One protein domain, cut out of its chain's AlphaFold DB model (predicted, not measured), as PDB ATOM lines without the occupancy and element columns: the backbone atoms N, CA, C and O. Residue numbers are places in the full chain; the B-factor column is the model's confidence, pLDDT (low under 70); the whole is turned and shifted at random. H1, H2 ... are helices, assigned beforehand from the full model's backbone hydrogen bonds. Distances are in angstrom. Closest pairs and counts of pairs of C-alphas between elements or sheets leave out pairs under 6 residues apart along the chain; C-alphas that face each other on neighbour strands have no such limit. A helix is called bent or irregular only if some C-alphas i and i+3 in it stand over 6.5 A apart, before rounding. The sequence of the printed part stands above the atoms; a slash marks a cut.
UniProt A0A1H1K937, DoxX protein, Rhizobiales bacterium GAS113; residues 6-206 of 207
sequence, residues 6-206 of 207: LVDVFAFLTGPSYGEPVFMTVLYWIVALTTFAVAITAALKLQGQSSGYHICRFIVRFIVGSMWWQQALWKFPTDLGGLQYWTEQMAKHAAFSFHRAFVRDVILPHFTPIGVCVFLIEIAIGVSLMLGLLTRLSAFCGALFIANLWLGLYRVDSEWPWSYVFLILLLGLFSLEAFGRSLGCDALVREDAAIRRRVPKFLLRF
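What this domain is: This is residues 6 to 206 of the 207 residues of the protein "DoxX protein" of Rhizobiales bacterium GAS113 (UniProt A0A1H1K937). Long helices run back and forth roughly along the longest axis: H2, H3 and H5b make a small up-and-down bundle, and the hairpin of H6 and H7 packs on it through H6 and H5b. The short hairpin of H4 and H5a caps one end, H8 sits at the other end, and H1 is set crosswise near the beginning of H2. The printed part has 201 residues with eight named helices, H1 to H8 in chain order, and no named strand; its class is all helix. It is compact, with a radius of gyration of the C-alphas of 18.4 A and spans of 53 by 36 by 29 A.

Where its parts are: Find C-alpha 6 at (29.130, 79.089, 54.722), where H1, residues 6 to 14, begins. H2, residues 22 to 45, runs 34.9 A; H3, residues 52 to 73, runs 31.8 A. H4 holds residues 81 to 93. H5, residues 97 to 131, was assigned as one helix by its hydrogen bonds but is bent: C-alphas 109 and 112 are 8.5 A apart. Its arms are H5a, residues 97 to 109, irregular with C-alphas 105 and 108 at 6.54 A, and H5b, residues 112 to 131, 28.8 A long. H6, residues 135 to 153, runs 26.2 A, and H7, residues 161 to 177, runs 24.6 A. H8, residues 185 to 196, ends at C-alpha 196, (15.682, 67.696, 96.254).

How they stand to each other: Begin with the bundle of H2, H3 and H5b, up and down, each running against the one before. H3 and H5b touch, their closest C-alphas being Gly 65 and Gly 126, 4.1 A, at a shallow tilt of 20 degrees, opposite ways. H2 and H3 are close but not clearly touching, 7.7 A between C-alphas 28 and 69. H2 touches H5b with residues 31 to 38 alone, closest at C-alphas 35 and 131, 4.7 A. H5b and H6, a hairpin, touch closest at C-alphas 125 and 138, 5.3 A, at a steep tilt of 42 degrees. H6 and H7, also a hairpin, touch closest at C-alphas 136 and 175, 4.0 A. H4 and H5a, another hairpin, touch closest at C-alphas 91 and 100, 4.3 A; H4 also touches H6, C-alphas 90 and 152 being closest at 4.5 A. H1 and H8 each only just touch H2, with 3 pairs of C-alphas within 8 A; the closest are 13 and 25, 6.9 A, and 188 and 42, 6.3 A. H1 and H7 are apart. Every O i to N i+4 pair is within hydrogen-bond range in H1, H2, H4, H5b, H6, H7 and H8; H3 has 17 of 18 and H5a 7 of 9.

The domain as a whole: The C-alphas farthest apart, Asp 157 and Arg 196, are 54.8 A apart. The printed part has no cut. The links from H4 to H5 and H5 to H6 are tight, the others short. Mean pLDDT of the printed part is 93.5; residues 78 to 79 are under 70.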
ATOM      1  N   LEU A   6      29.763  77.958  54.032       91.12
ATOM      2  CA  LEU A   6      29.130  79.089  54.722       91.12
ATOM      3  C   LEU A   6      27.720  79.361  54.193       91.12
ATOM      4  O   LEU A   6      26.811  79.617  54.974       91.12
ATOM      5  N   VAL A   7      27.540  79.278  52.876       90.12
ATOM      6  CA  VAL A   7      26.252  79.431  52.196       90.12
ATOM      7  C   VAL A   7      25.334  78.274  52.557       90.12
ATOM      8  O   VAL A   7      24.178  78.512  52.882       90.12
ATOM      9  N   ASP A   8      25.848  77.044  52.576       88.88
ATOM     10  CA  ASP A   8      25.063  75.862  52.934       88.88
ATOM     11  C   ASP A   8      24.611  75.923  54.409       88.88
ATOM     12  O   ASP A   8      23.458  75.623  54.722       88.88
ATOM     13  N   VAL A   9      25.481  76.382  55.321       90.94
ATOM     14  CA  VAL A   9      25.113  76.631  56.729       90.94
ATOM     15  C   VAL A   9      24.099  77.767  56.840       90.94
ATOM     16  O   VAL A   9      23.115  77.640  57.563       90.94
ATOM     17  N   PHE A  10      24.299  78.872  56.123       92.00
ATOM     18  CA  PHE A  10      23.362  79.992  56.144       92.00
ATOM     19  C   PHE A  10      21.984  79.594  55.606       92.00
ATOM     20  O   PHE A  10      20.973  79.966  56.196       92.00
ATOM     21  N   ALA A  11      21.932  78.795  54.538       90.50
ATOM     22  CA  ALA A  11      20.692  78.269  53.982       90.50
ATOM     23  C   ALA A  11      19.953  77.400  55.008       90.50
ATOM     24  O   ALA A  11      18.783  77.656  55.286       90.50
ATOM     25  N   PHE A  12      20.664  76.474  55.662       91.94
ATOM     26  CA  PHE A  12      20.115  75.660  56.750       91.94
ATOM     27  C   PHE A  12      19.536  76.506  57.894       91.94
ATOM     28  O   PHE A  12      18.477  76.193  58.434       91.94
ATOM     29  N   LEU A  13      20.217  77.591  58.263       93.00
ATOM     30  CA  LEU A  13      19.812  78.443  59.379       93.00
ATOM     31  C   LEU A  13      18.671  79.413  59.042       93.00
ATOM     32  O   LEU A  13      18.000  79.883  59.962       93.00
ATOM     33  N   THR A  14      18.457  79.751  57.769       92.50
ATOM     34  CA  THR A  14      17.525  80.824  57.380       92.50
ATOM     35  C   THR A  14      16.256  80.350  56.687       92.50
ATOM     36  O   THR A  14      15.295  81.118  56.630       92.50
ATOM     37  N   GLY A  15      16.178  79.101  56.230       86.44
ATOM     38  CA  GLY A  15      14.934  78.598  55.667       86.44
ATOM     39  C   GLY A  15      14.968  77.134  55.242       86.44
ATOM     40  O   GLY A  15      15.950  76.431  55.489       86.44
ATOM     41  N   PRO A  16      13.879  76.677  54.600       86.00
ATOM     42  CA  PRO A  16      13.782  75.329  54.070       86.00
ATOM     43  C   PRO A  16      14.952  74.990  53.150       86.00
ATOM     44  O   PRO A  16      15.189  75.680  52.158       86.00
ATOM     45  N   SER A  17      15.670  73.920  53.471       83.44
ATOM     46  CA  SER A  17      16.842  73.470  52.709       83.44
ATOM     47  C   SER A  17      16.567  72.228  51.861       83.44
ATOM     48  O   SER A  17      17.277  71.976  50.889       83.44
ATOM     49  N   TYR A  18      15.533  71.462  52.207       82.88
ATOM     50  CA  TYR A  18      15.196  70.172  51.610       82.88
ATOM     51  C   TYR A  18      13.709  70.040  51.241       82.88
ATOM     52  O   TYR A  18      13.251  68.946  50.931       82.88
ATOM     53  N   GLY A  19      12.954  71.144  51.245       83.00
ATOM     54  CA  GLY A  19      11.514  71.145  50.956       83.00
ATOM     55  C   GLY A  19      10.631  70.922  52.187       83.00
ATOM     56  O   GLY A  19       9.411  70.821  52.061       83.00
ATOM     57  N   GLU A  20      11.223  70.885  53.380       89.50
ATOM     58  CA  GLU A  20      10.504  70.877  54.644       89.50
ATOM     59  C   GLU A  20       9.707  72.182  54.861       89.50
ATOM     60  O   GLU A  20      10.077  73.252  54.371       89.50
ATOM     61  N   PRO A  21       8.623  72.154  55.647       91.62
ATOM     62  CA  PRO A  21       7.896  73.367  55.995       91.62
ATOM     63  C   PRO A  21       8.738  74.338  56.837       91.62
ATOM     64  O   PRO A  21       9.466  73.926  57.738       91.62
ATOM     65  N   VAL A  22       8.527  75.646  56.644       93.31
ATOM     66  CA  VAL A  22       9.229  76.739  57.360       93.31
ATOM     67  C   VAL A  22       9.188  76.589  58.887       93.31
ATOM     68  O   VAL A  22      10.128  76.981  59.579       93.31
ATOM     69  N   PHE A  23       8.125  75.995  59.443       94.06
ATOM     70  CA  PHE A  23       8.028  75.803  60.890       94.06
ATOM     71  C   PHE A  23       9.151  74.908  61.442       94.06
ATOM     72  O   PHE A  23       9.503  75.059  62.607       94.06
ATOM     73  N   MET A  24       9.755  74.025  60.638       94.62
ATOM     74  CA  MET A  24      10.900  73.218  61.072       94.62
ATOM     75  C   MET A  24      12.133  74.079  61.349       94.62
ATOM     76  O   MET A  24      12.800  73.880  62.361       94.62
ATOM     77  N   THR A  25      12.392  75.098  60.530       95.19
ATOM     78  CA  THR A  25      13.452  76.083  60.798       95.19
ATOM     79  C   THR A  25      13.161  76.865  62.082       95.19
ATOM     80  O   THR A  25      14.054  77.080  62.902       95.19
ATOM     81  N   VAL A  26      11.900  77.245  62.314       96.44
ATOM     82  CA  VAL A  26      11.490  77.931  63.554       96.44
ATOM     83  C   VAL A  26      11.693  77.031  64.778       96.44
ATOM     84  O   VAL A  26      12.256  77.473  65.779       96.44
ATOM     85  N   LEU A  27      11.289  75.759  64.701       96.94
ATOM     86  CA  LEU A  27      11.485  74.785  65.777       96.94
ATOM     87  C   LEU A  27      12.967  74.550  66.075       96.94
ATOM     88  O   LEU A  27      13.341  74.508  67.248       96.94
ATOM     89  N   TYR A  28      13.814  74.466  65.045       97.62
ATOM     90  CA  TYR A  28      15.262  74.379  65.221       97.62
ATOM     91  C   TYR A  28      15.788  75.545  66.064       97.62
ATOM     92  O   TYR A  28      16.499  75.328  67.045       97.62
ATOM     93  N   TRP A  29      15.395  76.780  65.734       98.00
ATOM     94  CA  TRP A  29      15.811  77.964  66.489       98.00
ATOM     95  C   TRP A  29      15.283  77.976  67.919       98.00
ATOM     96  O   TRP A  29      16.030  78.334  68.827       98.00
ATOM     97  N   ILE A  30      14.047  77.533  68.155       98.44
ATOM     98  CA  ILE A  30      13.510  77.382  69.514       98.44
ATOM     99  C   ILE A  30      14.389  76.418  70.323       98.44
ATOM    100  O   ILE A  30      14.801  76.747  71.439       98.44
ATOM    101  N   VAL A  31      14.731  75.255  69.761       98.50
ATOM    102  CA  VAL A  31      15.589  74.257  70.422       98.50
ATOM    103  C   VAL A  31      17.005  74.796  70.629       98.50
ATOM    104  O   VAL A  31      17.568  74.633  71.713       98.50
ATOM    105  N   ALA A  32      17.577  75.475  69.635       98.38
ATOM    106  CA  ALA A  32      18.909  76.062  69.713       98.38
ATOM    107  C   ALA A  32      18.985  77.150  70.793       98.38
ATOM    108  O   ALA A  32      19.828  77.076  71.683       98.38
ATOM    109  N   LEU A  33      18.068  78.119  70.786       98.50
ATOM    110  CA  LEU A  33      18.017  79.183  71.793       98.50
ATOM    111  C   LEU A  33      17.782  78.620  73.199       98.50
ATOM    112  O   LEU A  33      18.455  79.029  74.145       98.50
ATOM    113  N   THR A  34      16.899  77.626  73.332       98.44
ATOM    114  CA  THR A  34      16.684  76.914  74.603       98.44
ATOM    115  C   THR A  34      17.967  76.227  75.069       98.44
ATOM    116  O   THR A  34      18.328  76.313  76.239       98.44
ATOM    117  N   THR A  35      18.703  75.600  74.152       98.38
ATOM    118  CA  THR A  35      19.994  74.966  74.439       98.38
ATOM    119  C   THR A  35      21.016  75.974  74.967       98.38
ATOM    120  O   THR A  35      21.679  75.705  75.969       98.38
ATOM    121  N   PHE A  36      21.125  77.154  74.350       98.31
ATOM    122  CA  PHE A  36      22.014  78.210  74.838       98.31
ATOM    123  C   PHE A  36      21.573  78.748  76.202       98.31
ATOM    124  O   PHE A  36      22.413  78.936  77.081       98.31
ATOM    125  N   ALA A  37      20.270  78.929  76.429       98.38
ATOM    126  CA  ALA A  37      19.747  79.330  77.733       98.38
ATOM    127  C   ALA A  37      20.072  78.294  78.827       98.38
ATOM    128  O   ALA A  37      20.484  78.664  79.930       98.38
ATOM    129  N   VAL A  38      19.955  76.998  78.519       98.06
ATOM    130  CA  VAL A  38      20.361  75.892  79.403       98.06
ATOM    131  C   VAL A  38      21.859  75.944  79.692       98.06
ATOM    132  O   VAL A  38      22.252  75.868  80.856       98.06
ATOM    133  N   ALA A  39      22.692  76.116  78.665       97.94
ATOM    134  CA  ALA A  39      24.141  76.197  78.814       97.94
ATOM    135  C   ALA A  39      24.559  77.380  79.699       97.94
ATOM    136  O   ALA A  39      25.316  77.196  80.650       97.94
ATOM    137  N   ILE A  40      24.004  78.572  79.456       97.94
ATOM    138  CA  ILE A  40      24.238  79.766  80.282       97.94
ATOM    139  C   ILE A  40      23.792  79.504  81.723       97.94
ATOM    140  O   ILE A  40      24.537  79.764  82.664       97.94
ATOM    141  N   THR A  41      22.606  78.925  81.914       97.25
ATOM    142  CA  THR A  41      22.092  78.597  83.251       97.25
ATOM    143  C   THR A  41      23.016  77.627  83.989       97.25
ATOM    144  O   THR A  41      23.291  77.829  85.170       97.25
ATOM    145  N   ALA A  42      23.521  76.593  83.312       97.00
ATOM    146  CA  ALA A  42      24.465  75.640  83.885       97.00
ATOM    147  C   ALA A  42      25.805  76.300  84.237       97.00
ATOM    148  O   ALA A  42      26.313  76.066  85.330       97.00
ATOM    149  N   ALA A  43      26.336  77.161  83.366       96.69
ATOM    150  CA  ALA A  43      27.568  77.905  83.621       96.69
ATOM    151  C   ALA A  43      27.456  78.850  84.829       96.69
ATOM    152  O   ALA A  43      28.424  79.013  85.567       96.69
ATOM    153  N   LEU A  44      26.283  79.460  85.035       96.12
ATOM    154  CA  LEU A  44      26.037  80.390  86.138       96.12
ATOM    155  C   LEU A  44      25.739  79.686  87.468       96.12
ATOM    156  O   LEU A  44      26.116  80.193  88.521       96.12
ATOM    157  N   LYS A  45      25.029  78.550  87.442       95.12
ATOM    158  CA  LYS A  45      24.567  77.864  88.663       95.12
ATOM    159  C   LYS A  45      25.524  76.802  89.186       95.12
ATOM    160  O   LYS A  45      25.525  76.549  90.385       95.12
ATOM    161  N   LEU A  46      26.278  76.141  88.311       94.69
ATOM    162  CA  LEU A  46      27.106  74.994  88.678       94.69
ATOM    163  C   LEU A  46      28.584  75.384  88.652       94.69
ATOM    164  O   LEU A  46      29.106  75.860  87.641       94.69
ATOM    165  N   GLN A  47      29.281  75.138  89.756       91.94
ATOM    166  CA  GLN A  47      30.699  75.458  89.872       91.94
ATOM    167  C   GLN A  47      31.533  74.636  88.870       91.94
ATOM    168  O   GLN A  47      31.366  73.425  88.745       91.94
ATOM    169  N   GLY A  48      32.439  75.297  88.141       90.94
ATOM    170  CA  GLY A  48      33.377  74.654  87.211       90.94
ATOM    171  C   GLY A  48      32.855  74.399  85.789       90.94
ATOM    172  O   GLY A  48      33.664  74.104  84.907       90.94
ATOM    173  N   GLN A  49      31.554  74.588  85.521       94.00
ATOM    174  CA  GLN A  49      30.952  74.391  84.188       94.00
ATOM    175  C   GLN A  49      31.432  75.395  83.128       94.00
ATOM    176  O   GLN A  49      31.325  75.123  81.937       94.00
ATOM    177  N   SER A  50      31.992  76.535  83.529       92.88
ATOM    178  CA  SER A  50      32.568  77.530  82.615       92.88
ATOM    179  C   SER A  50      33.974  77.175  82.112       92.88
ATOM    180  O   SER A  50      34.568  77.946  81.361       92.88
ATOM    181  N   SER A  51      34.534  76.026  82.507       96.31
ATOM    182  CA  SER A  51      35.854  75.605  82.031       96.31
ATOM    183  C   SER A  51      35.847  75.255  80.539       96.31
ATOM    184  O   SER A  51      34.852  74.769  79.991       96.31
ATOM    185  N   GLY A  52      36.999  75.436  79.881       95.88
ATOM    186  CA  GLY A  52      37.171  75.097  78.463       95.88
ATOM    187  C   GLY A  52      36.781  73.653  78.139       95.88
ATOM    188  O   GLY A  52      36.199  73.394  77.092       95.88
ATOM    189  N   TYR A  53      36.992  72.723  79.076       95.88
ATOM    190  CA  TYR A  53      36.561  71.332  78.953       95.88
ATOM    191  C   TYR A  53      35.049  71.194  78.709       95.88
ATOM    192  O   TYR A  53      34.626  70.528  77.761       95.88
ATOM    193  N   HIS A  54      34.218  71.838  79.533       97.25
ATOM    194  CA  HIS A  54      32.764  71.761  79.389       97.25
ATOM    195  C   HIS A  54      32.266  72.528  78.164       97.25
ATOM    196  O   HIS A  54      31.371  72.039  77.475       97.25
ATOM    197  N   ILE A  55      32.894  73.663  77.845       97.56
ATOM    198  CA  ILE A  55      32.602  74.441  76.634       97.56
ATOM    199  C   ILE A  55      32.875  73.606  75.377       97.56
ATOM    200  O   ILE A  55      32.003  73.493  74.518       97.56
ATOM    201  N   CYS A  56      34.036  72.953  75.276       97.88
ATOM    202  CA  CYS A  56      34.356  72.091  74.138       97.88
ATOM    203  C   CYS A  56      33.348  70.945  74.000       97.88
ATOM    204  O   CYS A  56      32.833  70.701  72.911       97.88
ATOM    205  N   ARG A  57      33.011  70.266  75.104       97.94
ATOM    206  CA  ARG A  57      32.028  69.171  75.081       97.94
ATOM    207  C   ARG A  57      30.642  69.653  74.660       97.94
ATOM    208  O   ARG A  57      29.985  68.962  73.886       97.94
ATOM    209  N   PHE A  58      30.226  70.833  75.112       98.12
ATOM    210  CA  PHE A  58      28.992  71.481  74.674       98.12
ATOM    211  C   PHE A  58      28.993  71.772  73.175       98.12
ATOM    212  O   PHE A  58      28.055  71.374  72.494       98.12
ATOM    213  N   ILE A  59      30.048  72.407  72.653       98.25
ATOM    214  CA  ILE A  59      30.147  72.777  71.235       98.25
ATOM    215  C   ILE A  59      30.053  71.533  70.350       98.25
ATOM    216  O   ILE A  59      29.228  71.488  69.442       98.25
ATOM    217  N   VAL A  60      30.854  70.500  70.635       98.25
ATOM    218  CA  VAL A  60      30.846  69.267  69.831       98.25
ATOM    219  C   VAL A  60      29.480  68.581  69.928       98.25
ATOM    220  O   VAL A  60      28.929  68.172  68.908       98.25
ATOM    221  N   ARG A  61      28.887  68.507  71.128       98.19
ATOM    222  CA  ARG A  61      27.547  67.932  71.327       98.19
ATOM    223  C   ARG A  61      26.478  68.691  70.538       98.19
ATOM    224  O   ARG A  61      25.661  68.060  69.875       98.19
ATOM    225  N   PHE A  62      26.498  70.020  70.597       98.50
ATOM    226  CA  PHE A  62      25.554  70.884  69.899       98.50
ATOM    227  C   PHE A  62      25.664  70.721  68.383       98.50
ATOM    228  O   PHE A  62      24.653  70.477  67.737       98.50
ATOM    229  N   ILE A  63      26.882  70.759  67.830       98.06
ATOM    230  CA  ILE A  63      27.117  70.585  66.389       98.06
ATOM    231  C   ILE A  63      26.601  69.227  65.908       98.06
ATOM    232  O   ILE A  63      25.907  69.159  64.896       98.06
ATOM    233  N   VAL A  64      26.898  68.148  66.636       98.38
ATOM    234  CA  VAL A  64      26.406  66.809  66.280       98.38
ATOM    235  C   VAL A  64      24.880  66.749  66.383       98.38
ATOM    236  O   VAL A  64      24.239  66.219  65.483       98.38
ATOM    237  N   GLY A  65      24.276  67.329  67.424       98.25
ATOM    238  CA  GLY A  65      22.818  67.419  67.543       98.25
ATOM    239  C   GLY A  65      22.163  68.187  66.386       98.25
ATOM    240  O   GLY A  65      21.196  67.700  65.802       98.25
ATOM    241  N   SER A  66      22.736  69.326  65.987       97.75
ATOM    242  CA  SER A  66      22.299  70.092  64.812       97.75
ATOM    243  C   SER A  66      22.452  69.301  63.512       97.75
ATOM    244  O   SER A  66      21.589  69.385  62.646       97.75
ATOM    245  N   MET A  67      23.508  68.496  63.384       96.31
ATOM    246  CA  MET A  67      23.700  67.606  62.238       96.31
ATOM    247  C   MET A  67      22.616  66.516  62.169       96.31
ATOM    248  O   MET A  67      22.082  66.275  61.089       96.31
ATOM    249  N   TRP A  68      22.224  65.908  63.296       97.75
ATOM    250  CA  TRP A  68      21.089  64.969  63.336       97.75
ATOM    251  C   TRP A  68      19.776  65.638  62.930       97.75
ATOM    252  O   TRP A  68      19.027  65.072  62.136       97.75
ATOM    253  N   TRP A  69      19.526  66.858  63.417       96.88
ATOM    254  CA  TRP A  69      18.366  67.643  62.997       96.88
ATOM    255  C   TRP A  69      18.375  67.876  61.483       96.88
ATOM    256  O   TRP A  69      17.403  67.552  60.806       96.88
ATOM    257  N   GLN A  70      19.484  68.387  60.940       94.62
ATOM    258  CA  GLN A  70      19.632  68.663  59.511       94.62
ATOM    259  C   GLN A  70      19.412  67.406  58.655       94.62
ATOM    260  O   GLN A  70      18.711  67.468  57.646       94.62
ATOM    261  N   GLN A  71      19.952  66.255  59.069       92.25
ATOM    262  CA  GLN A  71      19.786  64.995  58.338       92.25
ATOM    263  C   GLN A  71      18.369  64.422  58.385       92.25
ATOM    264  O   GLN A  71      18.041  63.594  57.540       92.25
ATOM    265  N   ALA A  72      17.526  64.851  59.321       93.31
ATOM    266  CA  ALA A  72      16.124  64.462  59.323       93.31
ATOM    267  C   ALA A  72      15.307  65.253  58.282       93.31
ATOM    268  O   ALA A  72      14.305  64.751  57.780       93.31
ATOM    269  N   LEU A  73      15.718  66.477  57.923       92.12
ATOM    270  CA  LEU A  73      14.889  67.402  57.134       92.12
ATOM    271  C   LEU A  73      14.586  66.904  55.719       92.12
ATOM    272  O   LEU A  73      13.456  67.023  55.261       92.12
ATOM    273  N   TRP A  74      15.549  66.262  55.055       87.88
ATOM    274  CA  TRP A  74      15.324  65.665  53.732       87.88
ATOM    275  C   TRP A  74      14.449  64.404  53.760       87.88
ATOM    276  O   TRP A  74      14.126  63.856  52.711       87.88
ATOM    277  N   LYS A  75      14.068  63.936  54.956       87.94
ATOM    278  CA  LYS A  75      13.159  62.805  55.192       87.94
ATOM    279  C   LYS A  75      11.807  63.271  55.727       87.94
ATOM    280  O   LYS A  75      11.064  62.475  56.299       87.94
ATOM    281  N   PHE A  76      11.504  64.563  55.606       86.56
ATOM    282  CA  PHE A  76      10.219  65.097  56.020       86.56
ATOM    283  C   PHE A  76       9.077  64.326  55.311       86.56
ATOM    284  O   PHE A  76       9.200  63.998  54.130       86.56
ATOM    285  N   PRO A  77       7.973  63.987  56.009       76.75
ATOM    286  CA  PRO A  77       7.051  62.915  55.613       76.75
ATOM    287  C   PRO A  77       6.218  63.141  54.341       76.75
ATOM    288  O   PRO A  77       5.340  62.333  54.053       76.75
ATOM    289  N   THR A  78       6.443  64.211  53.581       69.75
ATOM    290  CA  THR A  78       5.660  64.511  52.375       69.75
ATOM    291  C   THR A  78       6.038  63.664  51.168       69.75
ATOM    292  O   THR A  78       5.153  63.368  50.372       69.75
ATOM    293  N   ASP A  79       7.303  63.256  51.021       69.38
ATOM    294  CA  ASP A  79       7.723  62.421  49.889       69.38
ATOM    295  C   ASP A  79       8.444  61.126  50.296       69.38
ATOM    296  O   ASP A  79       8.277  60.131  49.596       69.38
ATOM    297  N   LEU A  80       9.210  61.101  51.401       82.94
ATOM    298  CA  LEU A  80      10.048  59.983  51.892       82.94
ATOM    299  C   LEU A  80      10.897  59.271  50.811       82.94
ATOM    300  O   LEU A  80      11.546  58.266  51.104       82.94
ATOM    301  N   GLY A  81      10.932  59.769  49.573       79.12
ATOM    302  CA  GLY A  81      11.377  59.023  48.398       79.12
ATOM    303  C   GLY A  81      12.878  58.796  48.408       79.12
ATOM    304  O   GLY A  81      13.351  57.709  48.083       79.12
ATOM    305  N   GLY A  82      13.633  59.782  48.896       85.12
ATOM    306  CA  GLY A  82      15.053  59.595  49.156       85.12
ATOM    307  C   GLY A  82      15.295  58.512  50.215       85.12
ATOM    308  O   GLY A  82      16.168  57.665  50.044       85.12
ATOM    309  N   LEU A  83      14.534  58.520  51.318       89.81
ATOM    310  CA  LEU A  83      14.695  57.527  52.383       89.81
ATOM    311  C   LEU A  83      14.321  56.128  51.876       89.81
ATOM    312  O   LEU A  83      14.992  55.153  52.218       89.81
ATOM    313  N   GLN A  84      13.298  56.036  51.024       92.75
ATOM    314  CA  GLN A  84      12.893  54.789  50.390       92.75
ATOM    315  C   GLN A  84      14.006  54.256  49.500       92.75
ATOM    316  O   GLN A  84      14.402  53.104  49.654       92.75
ATOM    317  N   TYR A  85      14.576  55.110  48.646       93.31
ATOM    318  CA  TYR A  85      15.697  54.750  47.785       93.31
ATOM    319  C   TYR A  85      16.858  54.145  48.584       93.31
ATOM    320  O   TYR A  85      17.336  53.060  48.254       93.31
ATOM    321  N   TRP A  86      17.282  54.788  49.675       94.00
ATOM    322  CA  TRP A  86      18.363  54.264  50.518       94.00
ATOM    323  C   TRP A  86      17.982  52.967  51.238       94.00
ATOM    324  O   TRP A  86      18.817  52.078  51.395       94.00
ATOM    325  N   THR A  87      16.714  52.809  51.608       95.06
ATOM    326  CA  THR A  87      16.207  51.559  52.192       95.06
ATOM    327  C   THR A  87      16.210  50.421  51.162       95.06
ATOM    328  O   THR A  87      16.576  49.289  51.477       95.06
ATOM    329  N   GLU A  88      15.899  50.711  49.898       96.31
ATOM    330  CA  GLU A  88      16.033  49.757  48.795       96.31
ATOM    331  C   GLU A  88      17.500  49.402  48.512       96.31
ATOM    332  O   GLU A  88      17.800  48.244  48.207       96.31
ATOM    333  N   GLN A  89      18.430  50.358  48.657       96.62
ATOM    334  CA  GLN A  89      19.864  50.057  48.604       96.62
ATOM    335  C   GLN A  89      20.257  49.088  49.718       96.62
ATOM    336  O   GLN A  89      20.951  48.109  49.445       96.62
ATOM    337  N   MET A  90      19.747  49.275  50.940       96.06
ATOM    338  CA  MET A  90      19.999  48.337  52.037       96.06
ATOM    339  C   MET A  90      19.504  46.918  51.724       96.06
ATOM    340  O   MET A  90      20.218  45.945  51.969       96.06
ATOM    341  N   ALA A  91      18.328  46.774  51.106       96.50
ATOM    342  CA  ALA A  91      17.800  45.470  50.692       96.50
ATOM    343  C   ALA A  91      18.690  44.746  49.655       96.50
ATOM    344  O   ALA A  91      18.668  43.516  49.564       96.50
ATOM    345  N   LYS A  92      19.492  45.482  48.878       95.88
ATOM    346  CA  LYS A  92      20.366  44.935  47.824       95.88
ATOM    347  C   LYS A  92      21.808  44.734  48.295       95.88
ATOM    348  O   LYS A  92      22.402  43.686  48.020       95.88
ATOM    349  N   HIS A  93      22.336  45.704  49.037       95.12
ATOM    350  CA  HIS A  93      23.765  45.898  49.289       95.12
ATOM    351  C   HIS A  93      24.193  45.693  50.749       95.12
ATOM    352  O   HIS A  93      25.373  45.881  51.052       95.12
ATOM    353  N   ALA A  94      23.305  45.265  51.656       95.25
ATOM    354  CA  ALA A  94      23.749  45.021  53.029       95.25
ATOM    355  C   ALA A  94      24.829  43.934  53.124       95.25
ATOM    356  O   ALA A  94      24.873  42.980  52.336       95.25
ATOM    357  N   ALA A  95      25.693  44.084  54.132       95.12
ATOM    358  CA  ALA A  95      26.816  43.197  54.417       95.12
ATOM    359  C   ALA A  95      26.374  41.733  54.554       95.12
ATOM    360  O   ALA A  95      27.054  40.825  54.075       95.12
ATOM    361  N   PHE A  96      25.204  41.507  55.162       96.81
ATOM    362  CA  PHE A  96      24.685  40.178  55.471       96.81
ATOM    363  C   PHE A  96      23.373  39.875  54.742       96.81
ATOM    364  O   PHE A  96      22.504  40.730  54.589       96.81
ATOM    365  N   SER A  97      23.193  38.621  54.316       95.81
ATOM    366  CA  SER A  97      21.977  38.161  53.626       95.81
ATOM    367  C   SER A  97      20.714  38.262  54.485       95.81
ATOM    368  O   SER A  97      19.679  38.672  53.971       95.81
ATOM    369  N   PHE A  98      20.793  37.944  55.780       96.31
ATOM    370  CA  PHE A  98      19.638  38.037  56.681       96.31
ATOM    371  C   PHE A  98      19.168  39.487  56.863       96.31
ATOM    372  O   PHE A  98      17.969  39.737  56.922       96.31
ATOM    373  N   HIS A  99      20.097  40.451  56.905       96.19
ATOM    374  CA  HIS A  99      19.766  41.872  57.023       96.19
ATOM    375  C   HIS A  99      19.073  42.372  55.755       96.19
ATOM    376  O   HIS A  99      18.033  43.015  55.847       96.19
ATOM    377  N   ARG A 100      19.562  41.964  54.573       96.06
ATOM    378  CA  ARG A 100      18.885  42.218  53.289       96.06
ATOM    379  C   ARG A 100      17.465  41.662  53.260       96.06
ATOM    380  O   ARG A 100      16.545  42.383  52.888       96.06
ATOM    381  N   ALA A 101      17.290  40.402  53.666       96.88
ATOM    382  CA  ALA A 101      15.978  39.759  53.718       96.88
ATOM    383  C   ALA A 101      15.035  40.490  54.683       96.88
ATOM    384  O   ALA A 101      13.914  40.805  54.311       96.88
ATOM    385  N   PHE A 102      15.508  40.859  55.875       96.75
ATOM    386  CA  PHE A 102      14.715  41.630  56.832       96.75
ATOM    387  C   PHE A 102      14.268  42.985  56.263       96.75
ATOM    388  O   PHE A 102      13.091  43.331  56.338       96.75
ATOM    389  N   VAL A 103      15.177  43.739  55.638       97.00
ATOM    390  CA  VAL A 103      14.816  45.026  55.026       97.00
ATOM    391  C   VAL A 103      13.818  44.827  53.882       97.00
ATOM    392  O   VAL A 103      12.818  45.537  53.811       97.00
ATOM    393  N   ARG A 104      14.046  43.839  53.011       97.31
ATOM    394  CA  ARG A 104      13.187  43.564  51.854       97.31
ATOM    395  C   ARG A 104      11.794  43.068  52.239       97.31
ATOM    396  O   ARG A 104      10.818  43.523  51.659       97.31
ATOM    397  N   ASP A 105      11.721  42.133  53.181       97.25
ATOM    398  CA  ASP A 105      10.510  41.355  53.460       97.25
ATOM    399  C   ASP A 105       9.704  41.917  54.642       97.25
ATOM    400  O   ASP A 105       8.524  41.608  54.771       97.25
ATOM    401  N   VAL A 106      10.317  42.748  55.499       96.25
ATOM    402  CA  VAL A 106       9.664  43.326  56.691       96.25
ATOM    403  C   VAL A 106       9.608  44.850  56.632       96.25
ATOM    404  O   VAL A 106       8.555  45.432  56.884       96.25
ATOM    405  N   ILE A 107      10.715  45.518  56.293       95.75
ATOM    406  CA  ILE A 107      10.780  46.987  56.338       95.75
ATOM    407  C   ILE A 107      10.109  47.624  55.118       95.75
ATOM    408  O   ILE A 107       9.232  48.468  55.286       95.75
ATOM    409  N   LEU A 108      10.485  47.225  53.898       95.69
ATOM    410  CA  LEU A 108       9.952  47.822  52.666       95.69
ATOM    411  C   LEU A 108       8.420  47.704  52.531       95.69
ATOM    412  O   LEU A 108       7.798  48.706  52.176       95.69
ATOM    413  N   PRO A 109       7.766  46.572  52.868       96.56
ATOM    414  CA  PRO A 109       6.303  46.472  52.812       96.56
ATOM    415  C   PRO A 109       5.579  47.424  53.775       96.56
ATOM    416  O   PRO A 109       4.427  47.785  53.546       96.56
ATOM    417  N   HIS A 110       6.257  47.855  54.842       94.81
ATOM    418  CA  HIS A 110       5.742  48.777  55.854       94.81
ATOM    419  C   HIS A 110       6.523  50.097  55.869       94.81
ATOM    420  O   HIS A 110       6.647  50.746  56.910       94.81
ATOM    421  N   PHE A 111       7.058  50.506  54.716       93.44
ATOM    422  CA  PHE A 111       8.029  51.591  54.647       93.44
ATOM    423  C   PHE A 111       7.488  52.926  55.169       93.44
ATOM    424  O   PHE A 111       8.157  53.564  55.970       93.44
ATOM    425  N   THR A 112       6.281  53.344  54.778       91.88
ATOM    426  CA  THR A 112       5.733  54.658  55.166       91.88
ATOM    427  C   THR A 112       5.693  54.879  56.686       91.88
ATOM    428  O   THR A 112       6.313  55.840  57.146       91.88
ATOM    429  N   PRO A 113       5.037  54.026  57.504       93.06
ATOM    430  CA  PRO A 113       5.037  54.225  58.953       93.06
ATOM    431  C   PRO A 113       6.446  54.126  59.555       93.06
ATOM    432  O   PRO A 113       6.782  54.906  60.444       93.06
ATOM    433  N   ILE A 114       7.302  53.234  59.044       93.38
ATOM    434  CA  ILE A 114       8.685  53.094  59.525       93.38
ATOM    435  C   ILE A 114       9.514  54.344  59.203       93.38
ATOM    436  O   ILE A 114      10.272  54.808  60.051       93.38
ATOM    437  N   GLY A 115       9.353  54.920  58.014       93.00
ATOM    438  CA  GLY A 115      10.039  56.131  57.578       93.00
ATOM    439  C   GLY A 115       9.671  57.341  58.434       93.00
ATOM    440  O   GLY A 115      10.554  58.084  58.856       93.00
ATOM    441  N   VAL A 116       8.388  57.482  58.790       93.56
ATOM    442  CA  VAL A 116       7.936  58.502  59.751       93.56
ATOM    443  C   VAL A 116       8.568  58.273  61.127       93.56
ATOM    444  O   VAL A 116       9.053  59.220  61.745       93.56
ATOM    445  N   CYS A 117       8.619  57.028  61.611       94.06
ATOM    446  CA  CYS A 117       9.295  56.712  62.870       94.06
ATOM    447  C   CYS A 117      10.790  57.054  62.828       94.06
ATOM    448  O   CYS A 117      11.299  57.632  63.784       94.06
ATOM    449  N   VAL A 118      11.484  56.739  61.730       94.75
ATOM    450  CA  VAL A 118      12.892  57.103  61.517       94.75
ATOM    451  C   VAL A 118      13.073  58.615  61.613       94.75
ATOM    452  O   VAL A 118      13.894  59.066  62.406       94.75
ATOM    453  N   PHE A 119      12.264  59.390  60.889       94.81
ATOM    454  CA  PHE A 119      12.289  60.851  60.947       94.81
ATOM    455  C   PHE A 119      12.127  61.375  62.386       94.81
ATOM    456  O   PHE A 119      12.928  62.184  62.857       94.81
ATOM    457  N   LEU A 120      11.124  60.877  63.118       95.50
ATOM    458  CA  LEU A 120      10.866  61.294  64.499       95.50
ATOM    459  C   LEU A 120      12.010  60.919  65.449       95.50
ATOM    460  O   LEU A 120      12.354  61.709  66.328       95.50
ATOM    461  N   ILE A 121      12.609  59.739  65.275       96.38
ATOM    462  CA  ILE A 121      13.757  59.288  66.070       96.38
ATOM    463  C   ILE A 121      14.969  60.186  65.817       96.38
ATOM    464  O   ILE A 121      15.637  60.578  66.771       96.38
ATOM    465  N   GLU A 122      15.243  60.551  64.565       96.88
ATOM    466  CA  GLU A 122      16.367  61.430  64.232       96.88
ATOM    467  C   GLU A 122      16.199  62.834  64.816       96.88
ATOM    468  O   GLU A 122      17.133  63.356  65.430       96.88
ATOM    469  N   ILE A 123      14.994  63.407  64.720       97.38
ATOM    470  CA  ILE A 123      14.662  64.675  65.382       97.38
ATOM    471  C   ILE A 123      14.818  64.547  66.900       97.38
ATOM    472  O   ILE A 123      15.442  65.405  67.525       97.38
ATOM    473  N   ALA A 124      14.306  63.475  67.510       97.94
ATOM    474  CA  ALA A 124      14.406  63.260  68.952       97.94
ATOM    475  C   ALA A 124      15.865  63.142  69.425       97.94
ATOM    476  O   ALA A 124      16.227  63.742  70.441       97.94
ATOM    477  N   ILE A 125      16.716  62.426  68.680       98.31
ATOM    478  CA  ILE A 125      18.158  62.335  68.948       98.31
ATOM    479  C   ILE A 125      18.802  63.718  68.818       98.31
ATOM    480  O   ILE A 125      19.513  64.135  69.733       98.31
ATOM    481  N   GLY A 126      18.522  64.453  67.738       98.19
ATOM    482  CA  GLY A 126      19.049  65.803  67.524       98.19
ATOM    483  C   GLY A 126      18.704  66.754  68.670       98.19
ATOM    484  O   GLY A 126      19.599  67.337  69.282       98.19
ATOM    485  N   VAL A 127      17.424  66.833  69.042       98.56
ATOM    486  CA  VAL A 127      16.933  67.670  70.152       98.56
ATOM    487  C   VAL A 127      17.565  67.274  71.484       98.56
ATOM    488  O   VAL A 127      18.029  68.137  72.234       98.56
ATOM    489  N   SER A 128      17.608  65.975  71.779       98.31
ATOM    490  CA  SER A 128      18.208  65.438  73.001       98.31
ATOM    491  C   SER A 128      19.688  65.809  73.122       98.31
ATOM    492  O   SER A 128      20.122  66.272  74.181       98.31
ATOM    493  N   LEU A 129      20.453  65.658  72.036       98.50
ATOM    494  CA  LEU A 129      21.864  66.030  71.993       98.50
ATOM    495  C   LEU A 129      22.052  67.544  72.118       98.50
ATOM    496  O   LEU A 129      22.880  67.971  72.916       98.50
ATOM    497  N   MET A 130      21.274  68.368  71.411       98.62
ATOM    498  CA  MET A 130      21.371  69.829  71.521       98.62
ATOM    499  C   MET A 130      21.154  70.270  72.976       98.62
ATOM    500  O   MET A 130      22.081  70.780  73.616       98.62
ATOM    501  N   LEU A 131      19.995  69.938  73.552       98.19
ATOM    502  CA  LEU A 131      19.638  70.300  74.929       98.19
ATOM    503  C   LEU A 131      20.571  69.679  75.982       98.19
ATOM    504  O   LEU A 131      20.659  70.164  77.112       98.19
ATOM    505  N   GLY A 132      21.267  68.596  75.638       97.19
ATOM    506  CA  GLY A 132      22.039  67.817  76.594       97.19
ATOM    507  C   GLY A 132      21.139  67.085  77.586       97.19
ATOM    508  O   GLY A 132      21.451  67.070  78.772       97.19
ATOM    509  N   LEU A 133      20.006  66.553  77.119       96.81
ATOM    510  CA  LEU A 133      18.998  65.846  77.915       96.81
ATOM    511  C   LEU A 133      18.960  64.375  77.510       96.81
ATOM    512  O   LEU A 133      18.712  64.099  76.344       96.81
ATOM    513  N   LEU A 134      19.142  63.438  78.440       96.00
ATOM    514  CA  LEU A 134      19.242  61.997  78.162       96.00
ATOM    515  C   LEU A 134      20.322  61.686  77.115       96.00
ATOM    516  O   LEU A 134      20.189  60.760  76.311       96.00
ATOM    517  N   THR A 135      21.418  62.456  77.133       96.56
ATOM    518  CA  THR A 135      22.448  62.405  76.084       96.56
ATOM    519  C   THR A 135      23.051  61.013  75.966       96.56
ATOM    520  O   THR A 135      23.350  60.563  74.863       96.56
ATOM    521  N   ARG A 136      23.200  60.293  77.088       96.38
ATOM    522  CA  ARG A 136      23.789  58.950  77.064       96.38
ATOM    523  C   ARG A 136      22.940  57.957  76.289       96.38
ATOM    524  O   ARG A 136      23.480  57.178  75.505       96.38
ATOM    525  N   LEU A 137      21.631  57.989  76.538       96.38
ATOM    526  CA  LEU A 137      20.670  57.101  75.900       96.38
ATOM    527  C   LEU A 137      20.552  57.442  74.417       96.38
ATOM    528  O   LEU A 137      20.706  56.561  73.579       96.38
ATOM    529  N   SER A 138      20.362  58.718  74.089       96.81
ATOM    530  CA  SER A 138      20.200  59.151  72.700       96.81
ATOM    531  C   SER A 138      21.453  58.923  71.868       96.81
ATOM    532  O   SER A 138      21.346  58.480  70.730       96.81
ATOM    533  N   ALA A 139      22.646  59.139  72.432       97.88
ATOM    534  CA  ALA A 139      23.889  58.834  71.737       97.88
ATOM    535  C   ALA A 139      24.080  57.323  71.534       97.88
ATOM    536  O   ALA A 139      24.504  56.904  70.463       97.88
ATOM    537  N   PHE A 140      23.705  56.488  72.510       97.94
ATOM    538  CA  PHE A 140      23.723  55.034  72.339       97.94
ATOM    539  C   PHE A 140      22.758  54.576  71.236       97.94
ATOM    540  O   PHE A 140      23.159  53.854  70.325       97.94
ATOM    541  N   CYS A 141      21.508  55.045  71.270       97.75
ATOM    542  CA  CYS A 141      20.519  54.760  70.232       97.75
ATOM    543  C   CYS A 141      20.983  55.260  68.859       97.75
ATOM    544  O   CYS A 141      20.872  54.531  67.879       97.75
ATOM    545  N   GLY A 142      21.565  56.460  68.790       98.00
ATOM    546  CA  GLY A 142      22.157  57.001  67.570       98.00
ATOM    547  C   GLY A 142      23.308  56.142  67.051       98.00
ATOM    548  O   GLY A 142      23.357  55.851  65.862       98.00
ATOM    549  N   ALA A 143      24.195  55.656  67.922       98.38
ATOM    550  CA  ALA A 143      25.277  54.755  67.526       98.38
ATOM    551  C   ALA A 143      24.737  53.443  66.932       98.38
ATOM    552  O   ALA A 143      25.219  53.004  65.890       98.38
ATOM    553  N   LEU A 144      23.699  52.850  67.537       98.12
ATOM    554  CA  LEU A 144      23.023  51.669  66.984       98.12
ATOM    555  C   LEU A 144      22.346  51.965  65.641       98.12
ATOM    556  O   LEU A 144      22.410  51.151  64.722       98.12
ATOM    557  N   PHE A 145      21.730  53.139  65.514       97.12
ATOM    558  CA  PHE A 145      21.089  53.580  64.282       97.12
ATOM    559  C   PHE A 145      22.106  53.692  63.137       97.12
ATOM    560  O   PHE A 145      21.897  53.137  62.057       97.12
ATOM    561  N   ILE A 146      23.249  54.337  63.385       98.06
ATOM    562  CA  ILE A 146      24.334  54.457  62.402       98.06
ATOM    563  C   ILE A 146      24.994  53.098  62.130       98.06
ATOM    564  O   ILE A 146      25.333  52.819  60.985       98.06
ATOM    565  N   ALA A 147      25.119  52.217  63.128       98.00
ATOM    566  CA  ALA A 147      25.602  50.851  62.917       98.00
ATOM    567  C   ALA A 147      24.675  50.048  61.990       98.00
ATOM    568  O   ALA A 147      25.157  49.330  61.115       98.00
ATOM    569  N   ASN A 148      23.355  50.208  62.117       97.00
ATOM    570  CA  ASN A 148      22.401  49.609  61.185       97.00
ATOM    571  C   ASN A 148      22.584  50.140  59.751       97.00
ATOM    572  O   ASN A 148      22.559  49.347  58.811       97.00
ATOM    573  N   LEU A 149      22.818  51.449  59.572       96.06
ATOM    574  CA  LEU A 149      23.119  52.020  58.252       96.06
ATOM    575  C   LEU A 149      24.444  51.502  57.690       96.06
ATOM    576  O   LEU A 149      24.498  51.106  56.530       96.06
ATOM    577  N   TRP A 150      25.487  51.436  58.517       97.31
ATOM    578  CA  TRP A 150      26.798  50.921  58.129       97.31
ATOM    579  C   TRP A 150      26.713  49.491  57.599       97.31
ATOM    580  O   TRP A 150      27.220  49.194  56.520       97.31
ATOM    581  N   LEU A 151      26.019  48.611  58.327       97.00
ATOM    582  CA  LEU A 151      25.800  47.230  57.900       97.00
ATOM    583  C   LEU A 151      24.886  47.148  56.672       97.00
ATOM    584  O   LEU A 151      25.105  46.304  55.804       97.00
ATOM    585  N   GLY A 152      23.892  48.033  56.584       96.19
ATOM    586  CA  GLY A 152      22.932  48.088  55.485       96.19
ATOM    587  C   GLY A 152      23.516  48.566  54.164       96.19
ATOM    588  O   GLY A 152      23.132  48.070  53.114       96.19
ATOM    589  N   LEU A 153      24.458  49.502  54.202       96.06
ATOM    590  CA  LEU A 153      25.016  50.151  53.014       96.06
ATOM    591  C   LEU A 153      26.453  49.707  52.710       96.06
ATOM    592  O   LEU A 153      27.095  50.253  51.820       96.06
ATOM    593  N   TYR A 154      26.957  48.686  53.410       95.62
ATOM    594  CA  TYR A 154      28.360  48.266  53.357       95.62
ATOM    595  C   TYR A 154      28.894  47.964  51.945       95.62
ATOM    596  O   TYR A 154      30.074  48.179  51.685       95.62
ATOM    597  N   ARG A 155      28.050  47.441  51.041       95.00
ATOM    598  CA  ARG A 155      28.437  47.073  49.662       95.00
ATOM    599  C   ARG A 155      27.938  48.067  48.607       95.00
ATOM    600  O   ARG A 155      27.762  47.673  47.454       95.00
ATOM    601  N   VAL A 156      27.611  49.295  49.004       94.69
ATOM    602  CA  VAL A 156      27.278  50.380  48.072       94.69
ATOM    603  C   VAL A 156      28.576  51.092  47.698       94.69
ATOM    604  O   VAL A 156      29.221  51.684  48.556       94.69
ATOM    605  N   ASP A 157      28.960  51.051  46.422       90.94
ATOM    606  CA  ASP A 157      30.280  51.525  45.972       90.94
ATOM    607  C   ASP A 157      30.502  53.038  46.164       90.94
ATOM    608  O   ASP A 157      31.637  53.489  46.296       90.94
ATOM    609  N   SER A 158      29.429  53.834  46.187       91.44
ATOM    610  CA  SER A 158      29.503  55.285  46.408       91.44
ATOM    611  C   SER A 158      29.687  55.678  47.875       91.44
ATOM    612  O   SER A 158      29.931  56.849  48.164       91.44
ATOM    613  N   GLU A 159      29.532  54.735  48.803       92.69
ATOM    614  CA  GLU A 159      29.588  54.990  50.238       92.69
ATOM    615  C   GLU A 159      30.992  54.763  50.791       92.69
ATOM    616  O   GLU A 159      31.685  53.811  50.439       92.69
ATOM    617  N   TRP A 160      31.410  55.626  51.720       94.88
ATOM    618  CA  TRP A 160      32.673  55.455  52.433       94.88
ATOM    619  C   TRP A 160      32.414  54.903  53.842       94.88
ATOM    620  O   TRP A 160      31.950  55.657  54.707       94.88
ATOM    621  N   PRO A 161      32.736  53.622  54.132       93.31
ATOM    622  CA  PRO A 161      32.329  52.963  55.378       93.31
ATOM    623  C   PRO A 161      32.827  53.651  56.653       93.31
ATOM    624  O   PRO A 161      32.157  53.624  57.684       93.31
ATOM    625  N   TRP A 162      33.990  54.303  56.590       96.56
ATOM    626  CA  TRP A 162      34.587  54.971  57.745       96.56
ATOM    627  C   TRP A 162      33.800  56.191  58.220       96.56
ATOM    628  O   TRP A 162      33.870  56.509  59.405       96.56
ATOM    629  N   SER A 163      33.000  56.828  57.358       95.62
ATOM    630  CA  SER A 163      32.115  57.924  57.778       95.62
ATOM    631  C   SER A 163      31.141  57.473  58.878       95.62
ATOM    632  O   SER A 163      30.991  58.146  59.899       95.62
ATOM    633  N   TYR A 164      30.574  56.274  58.724       97.06
ATOM    634  CA  TYR A 164      29.708  55.646  59.711       97.06
ATOM    635  C   TYR A 164      30.480  55.250  60.968       97.06
ATOM    636  O   TYR A 164      30.045  55.557  62.073       97.06
ATOM    637  N   VAL A 165      31.647  54.612  60.813       97.56
ATOM    638  CA  VAL A 165      32.476  54.173  61.949       97.56
ATOM    639  C   VAL A 165      32.883  55.357  62.825       97.56
ATOM    640  O   VAL A 165      32.745  55.285  64.044       97.56
ATOM    641  N   PHE A 166      33.316  56.474  62.236       98.19
ATOM    642  CA  PHE A 166      33.664  57.672  63.001       98.19
ATOM    643  C   PHE A 166      32.472  58.235  63.770       98.19
ATOM    644  O   PHE A 166      32.621  58.602  64.936       98.19
ATOM    645  N   LEU A 167      31.283  58.252  63.164       97.88
ATOM    646  CA  LEU A 167      30.081  58.729  63.841       97.88
ATOM    647  C   LEU A 167      29.622  57.769  64.954       97.88
ATOM    648  O   LEU A 167      29.238  58.232  66.027       97.88
ATOM    649  N   ILE A 168      29.735  56.450  64.756       98.50
ATOM    650  CA  ILE A 168      29.485  55.432  65.794       98.50
ATOM    651  C   ILE A 168      30.425  55.644  66.979       98.50
ATOM    652  O   ILE A 168      29.969  55.669  68.120       98.50
ATOM    653  N   LEU A 169      31.724  55.831  66.726       98.38
ATOM    654  CA  LEU A 169      32.714  56.074  67.778       98.38
ATOM    655  C   LEU A 169      32.437  57.386  68.516       98.38
ATOM    656  O   LEU A 169      32.462  57.409  69.744       98.38
ATOM    657  N   LEU A 170      32.114  58.460  67.793       98.31
ATOM    658  CA  LEU A 170      31.787  59.758  68.383       98.31
ATOM    659  C   LEU A 170      30.557  59.679  69.298       98.31
ATOM    660  O   LEU A 170      30.585  60.165  70.429       98.31
ATOM    661  N   LEU A 171      29.492  59.019  68.842       98.38
ATOM    662  CA  LEU A 171      28.285  58.801  69.640       98.38
ATOM    663  C   LEU A 171      28.533  57.818  70.797       98.38
ATOM    664  O   LEU A 171      28.012  58.005  71.897       98.38
ATOM    665  N   GLY A 172      29.400  56.826  70.600       98.00
ATOM    666  CA  GLY A 172      29.903  55.957  71.662       98.00
ATOM    667  C   GLY A 172      30.591  56.757  72.768       98.00
ATOM    668  O   GLY A 172      30.237  56.615  73.939       98.00
ATOM    669  N   LEU A 173      31.492  57.677  72.410       97.88
ATOM    670  CA  LEU A 173      32.138  58.591  73.357       97.88
ATOM    671  C   LEU A 173      31.116  59.486  74.066       97.88
ATOM    672  O   LEU A 173      31.189  59.655  75.282       97.88
ATOM    673  N   PHE A 174      30.121  60.012  73.347       97.81
ATOM    674  CA  PHE A 174      29.044  60.798  73.956       97.81
ATOM    675  C   PHE A 174      28.274  60.012  75.018       97.81
ATOM    676  O   PHE A 174      27.944  60.564  76.076       97.81
ATOM    677  N   SER A 175      28.024  58.730  74.744       96.69
ATOM    678  CA  SER A 175      27.307  57.827  75.636       96.69
ATOM    679  C   SER A 175      28.117  57.424  76.871       96.69
ATOM    680  O   SER A 175      27.604  57.464  77.998       96.69
ATOM    681  N   LEU A 176      29.392  57.081  76.675       95.94
ATOM    682  CA  LEU A 176      30.296  56.637  77.736       95.94
ATOM    683  C   LEU A 176      30.664  57.783  78.679       95.94
ATOM    684  O   LEU A 176      30.488  57.665  79.890       95.94
ATOM    685  N   GLU A 177      31.077  58.918  78.119       95.25
ATOM    686  CA  GLU A 177      31.550  60.071  78.888       95.25
ATOM    687  C   GLU A 177      30.406  60.956  79.404       95.25
ATOM    688  O   GLU A 177      30.640  61.886  80.178       95.25
ATOM    689  N   ALA A 178      29.164  60.706  78.975       92.31
ATOM    690  CA  ALA A 178      27.974  61.461  79.365       92.31
ATOM    691  C   ALA A 178      28.076  62.967  79.057       92.31
ATOM    692  O   ALA A 178      28.048  63.821  79.944       92.31
ATOM    693  N   PHE A 179      28.167  63.297  77.764       95.31
ATOM    694  CA  PHE A 179      28.323  64.676  77.269       95.31
ATOM    695  C   PHE A 179      27.181  65.636  77.661       95.31
ATOM    696  O   PHE A 179      27.367  66.853  77.626       95.31
ATOM    697  N   GLY A 180      26.022  65.125  78.089       94.25
ATOM    698  CA  GLY A 180      24.925  65.935  78.633       94.25
ATOM    699  C   GLY A 180      25.278  66.640  79.948       94.25
ATOM    700  O   GLY A 180      24.714  67.681  80.273       94.25
ATOM    701  N   ARG A 181      26.273  66.129  80.685       95.06
ATOM    702  CA  ARG A 181      26.724  66.681  81.976       95.06
ATOM    703  C   ARG A 181      27.597  67.932  81.845       95.06
ATOM    704  O   ARG A 181      27.968  68.519  82.857       95.06
ATOM    705  N   SER A 182      27.921  68.335  80.620       96.94
ATOM    706  CA  SER A 182      28.648  69.565  80.305       96.94
ATOM    707  C   SER A 182      27.688  70.570  79.684       96.94
ATOM    708  O   SER A 182      27.249  70.359  78.555       96.94
ATOM    709  N   LEU A 183      27.343  71.639  80.403       97.31
ATOM    710  CA  LEU A 183      26.452  72.712  79.933       97.31
ATOM    711  C   LEU A 183      25.160  72.180  79.271       97.31
ATOM    712  O   LEU A 183      24.749  72.620  78.197       97.31
ATOM    713  N   GLY A 184      24.560  71.149  79.860       96.88
ATOM    714  CA  GLY A 184      23.344  70.509  79.358       96.88
ATOM    715  C   GLY A 184      22.316  70.291  80.460       96.88
ATOM    716  O   GLY A 184      22.614  70.428  81.651       96.88
ATOM    717  N   CYS A 185      21.098  69.938  80.056       96.69
ATOM    718  CA  CYS A 185      20.000  69.638  80.974       96.69
ATOM    719  C   CYS A 185      20.358  68.532  81.973       96.69
ATOM    720  O   CYS A 185      20.004  68.638  83.144       96.69
ATOM    721  N   ASP A 186      21.093  67.505  81.547       95.50
ATOM    722  CA  ASP A 186      21.509  66.399  82.409       95.50
ATOM    723  C   ASP A 186      22.339  66.897  83.606       95.50
ATOM    724  O   ASP A 186      22.169  66.409  84.723       95.50
ATOM    725  N   ALA A 187      23.181  67.923  83.423       95.00
ATOM    726  CA  ALA A 187      23.926  68.543  84.522       95.00
ATOM    727  C   ALA A 187      22.989  69.209  85.543       95.00
ATOM    728  O   ALA A 187      23.098  68.968  86.745       95.00
ATOM    729  N   LEU A 188      22.041  70.013  85.054       94.56
ATOM    730  CA  LEU A 188      21.083  70.744  85.886       94.56
ATOM    731  C   LEU A 188      20.146  69.801  86.650       94.56
ATOM    732  O   LEU A 188      19.892  70.008  87.835       94.56
ATOM    733  N   VAL A 189      19.649  68.752  85.988       92.75
ATOM    734  CA  VAL A 189      18.746  67.772  86.606       92.75
ATOM    735  C   VAL A 189      19.470  66.949  87.668       92.75
ATOM    736  O   VAL A 189      18.890  66.664  88.715       92.75
ATOM    737  N   ARG A 190      20.737  66.578  87.442       89.94
ATOM    738  CA  ARG A 190      21.526  65.850  88.447       89.94
ATOM    739  C   ARG A 190      21.779  66.689  89.694       89.94
ATOM    740  O   ARG A 190      21.660  66.147  90.791       89.94
ATOM    741  N   GLU A 191      22.062  67.980  89.534       89.06
ATOM    742  CA  GLU A 191      22.216  68.893  90.670       89.06
ATOM    743  C   GLU A 191      20.903  69.039  91.451       89.06
ATOM    744  O   GLU A 191      20.869  68.838  92.665       89.06
ATOM    745  N   ASP A 192      19.783  69.297  90.764       86.56
ATOM    746  CA  ASP A 192      18.482  69.421  91.436       86.56
ATOM    747  C   ASP A 192      18.071  68.115  92.134       86.56
ATOM    748  O   ASP A 192      17.557  68.135  93.252       86.56
ATOM    749  N   ALA A 193      18.356  66.959  91.527       85.56
ATOM    750  CA  ALA A 193      18.099  65.660  92.136       85.56
ATOM    751  C   ALA A 193      18.968  65.402  93.378       85.56
ATOM    752  O   ALA A 193      18.479  64.779  94.325       85.56
ATOM    753  N   ALA A 194      20.215  65.882  93.404       81.38
ATOM    754  CA  ALA A 194      21.080  65.797  94.580       81.38
ATOM    755  C   ALA A 194      20.530  66.633  95.746       81.38
ATOM    756  O   ALA A 194      20.539  66.173  96.889       81.38
ATOM    757  N   ILE A 195      19.973  67.810  95.448       80.69
ATOM    758  CA  ILE A 195      19.405  68.726  96.444       80.69
ATOM    759  C   ILE A 195      18.015  68.259  96.915       80.69
ATOM    760  O   ILE A 195      17.736  68.228  98.112       80.69
ATOM    761  N   ARG A 196      17.120  67.893  95.987       79.12
ATOM    762  CA  ARG A 196      15.682  67.696  96.254       79.12
ATOM    763  C   ARG A 196      15.221  66.236  96.288       79.12
ATOM    764  O   ARG A 196      14.068  65.993  96.633       79.12
ATOM    765  N   ARG A 197      16.065  65.264  95.909       73.38
ATOM    766  CA  ARG A 197      15.751  63.814  95.818       73.38
ATOM    767  C   ARG A 197      14.502  63.460  94.985       73.38
ATOM    768  O   ARG A 197      13.869  62.438  95.231       73.38
ATOM    769  N   ARG A 198      14.132  64.285  93.998       70.75
ATOM    770  CA  ARG A 198      12.880  64.125  93.224       70.75
ATOM    771  C   ARG A 198      12.962  63.147  92.048       70.75
ATOM    772  O   ARG A 198      11.926  62.699  91.571       70.75
ATOM    773  N   VAL A 199      14.163  62.814  91.574       72.62
ATOM    774  CA  VAL A 199      14.354  61.989  90.368       72.62
ATOM    775  C   VAL A 199      14.719  60.546  90.747       72.62
ATOM    776  O   VAL A 199      15.624  60.347  91.564       72.62
ATOM    777  N   PRO A 200      14.076  59.520  90.150       75.38
ATOM    778  CA  PRO A 200      14.439  58.121  90.353       75.38
ATOM    779  C   PRO A 200      15.919  57.856  90.046       75.38
ATOM    780  O   PRO A 200      16.420  58.211  88.978       75.38
ATOM    781  N   LYS A 201      16.616  57.145  90.944       74.81
ATOM    782  CA  LYS A 201      18.058  56.852  90.813       74.81
ATOM    783  C   LYS A 201      18.438  56.144  89.505       74.81
ATOM    784  O   LYS A 201      19.570  56.289  89.051       74.81
ATOM    785  N   PHE A 202      17.523  55.381  88.905       78.62
ATOM    786  CA  PHE A 202      17.759  54.712  87.622       78.62
ATOM    787  C   PHE A 202      17.904  55.710  86.463       78.62
ATOM    788  O   PHE A 202      18.823  55.568  85.663       78.62
ATOM    789  N   LEU A 203      17.074  56.758  86.410       73.81
ATOM    790  CA  LEU A 203      17.136  57.775  85.352       73.81
ATOM    791  C   LEU A 203      18.427  58.600  85.427       73.81
ATOM    792  O   LEU A 203      19.033  58.884  84.398       73.81
ATOM    793  N   LEU A 204      18.929  58.862  86.638       78.62
ATOM    794  CA  LEU A 204      20.217  59.537  86.862       78.62
ATOM    795  C   LEU A 204      21.432  58.766  86.321       78.62
ATOM    796  O   LEU A 204      22.536  59.306  86.311       78.62
ATOM    797  N   ARG A 205      21.273  57.500  85.913       80.38
ATOM    798  CA  ARG A 205      22.338  56.762  85.223       80.38
ATOM    799  C   ARG A 205      22.454  57.181  83.762       80.38
ATOM    800  O   ARG A 205      23.559  57.146  83.232       80.38
ATOM    801  N   PHE A 206      21.349  57.568  83.130       74.81
ATOM    802  CA  PHE A 206      21.308  57.991  81.727       74.81
ATOM    803  C   PHE A 206      21.522  59.496  81.549       74.81
ATOM    804  O   PHE A 206      21.849  59.931  80.445       74.81
TER     805      PHE A 206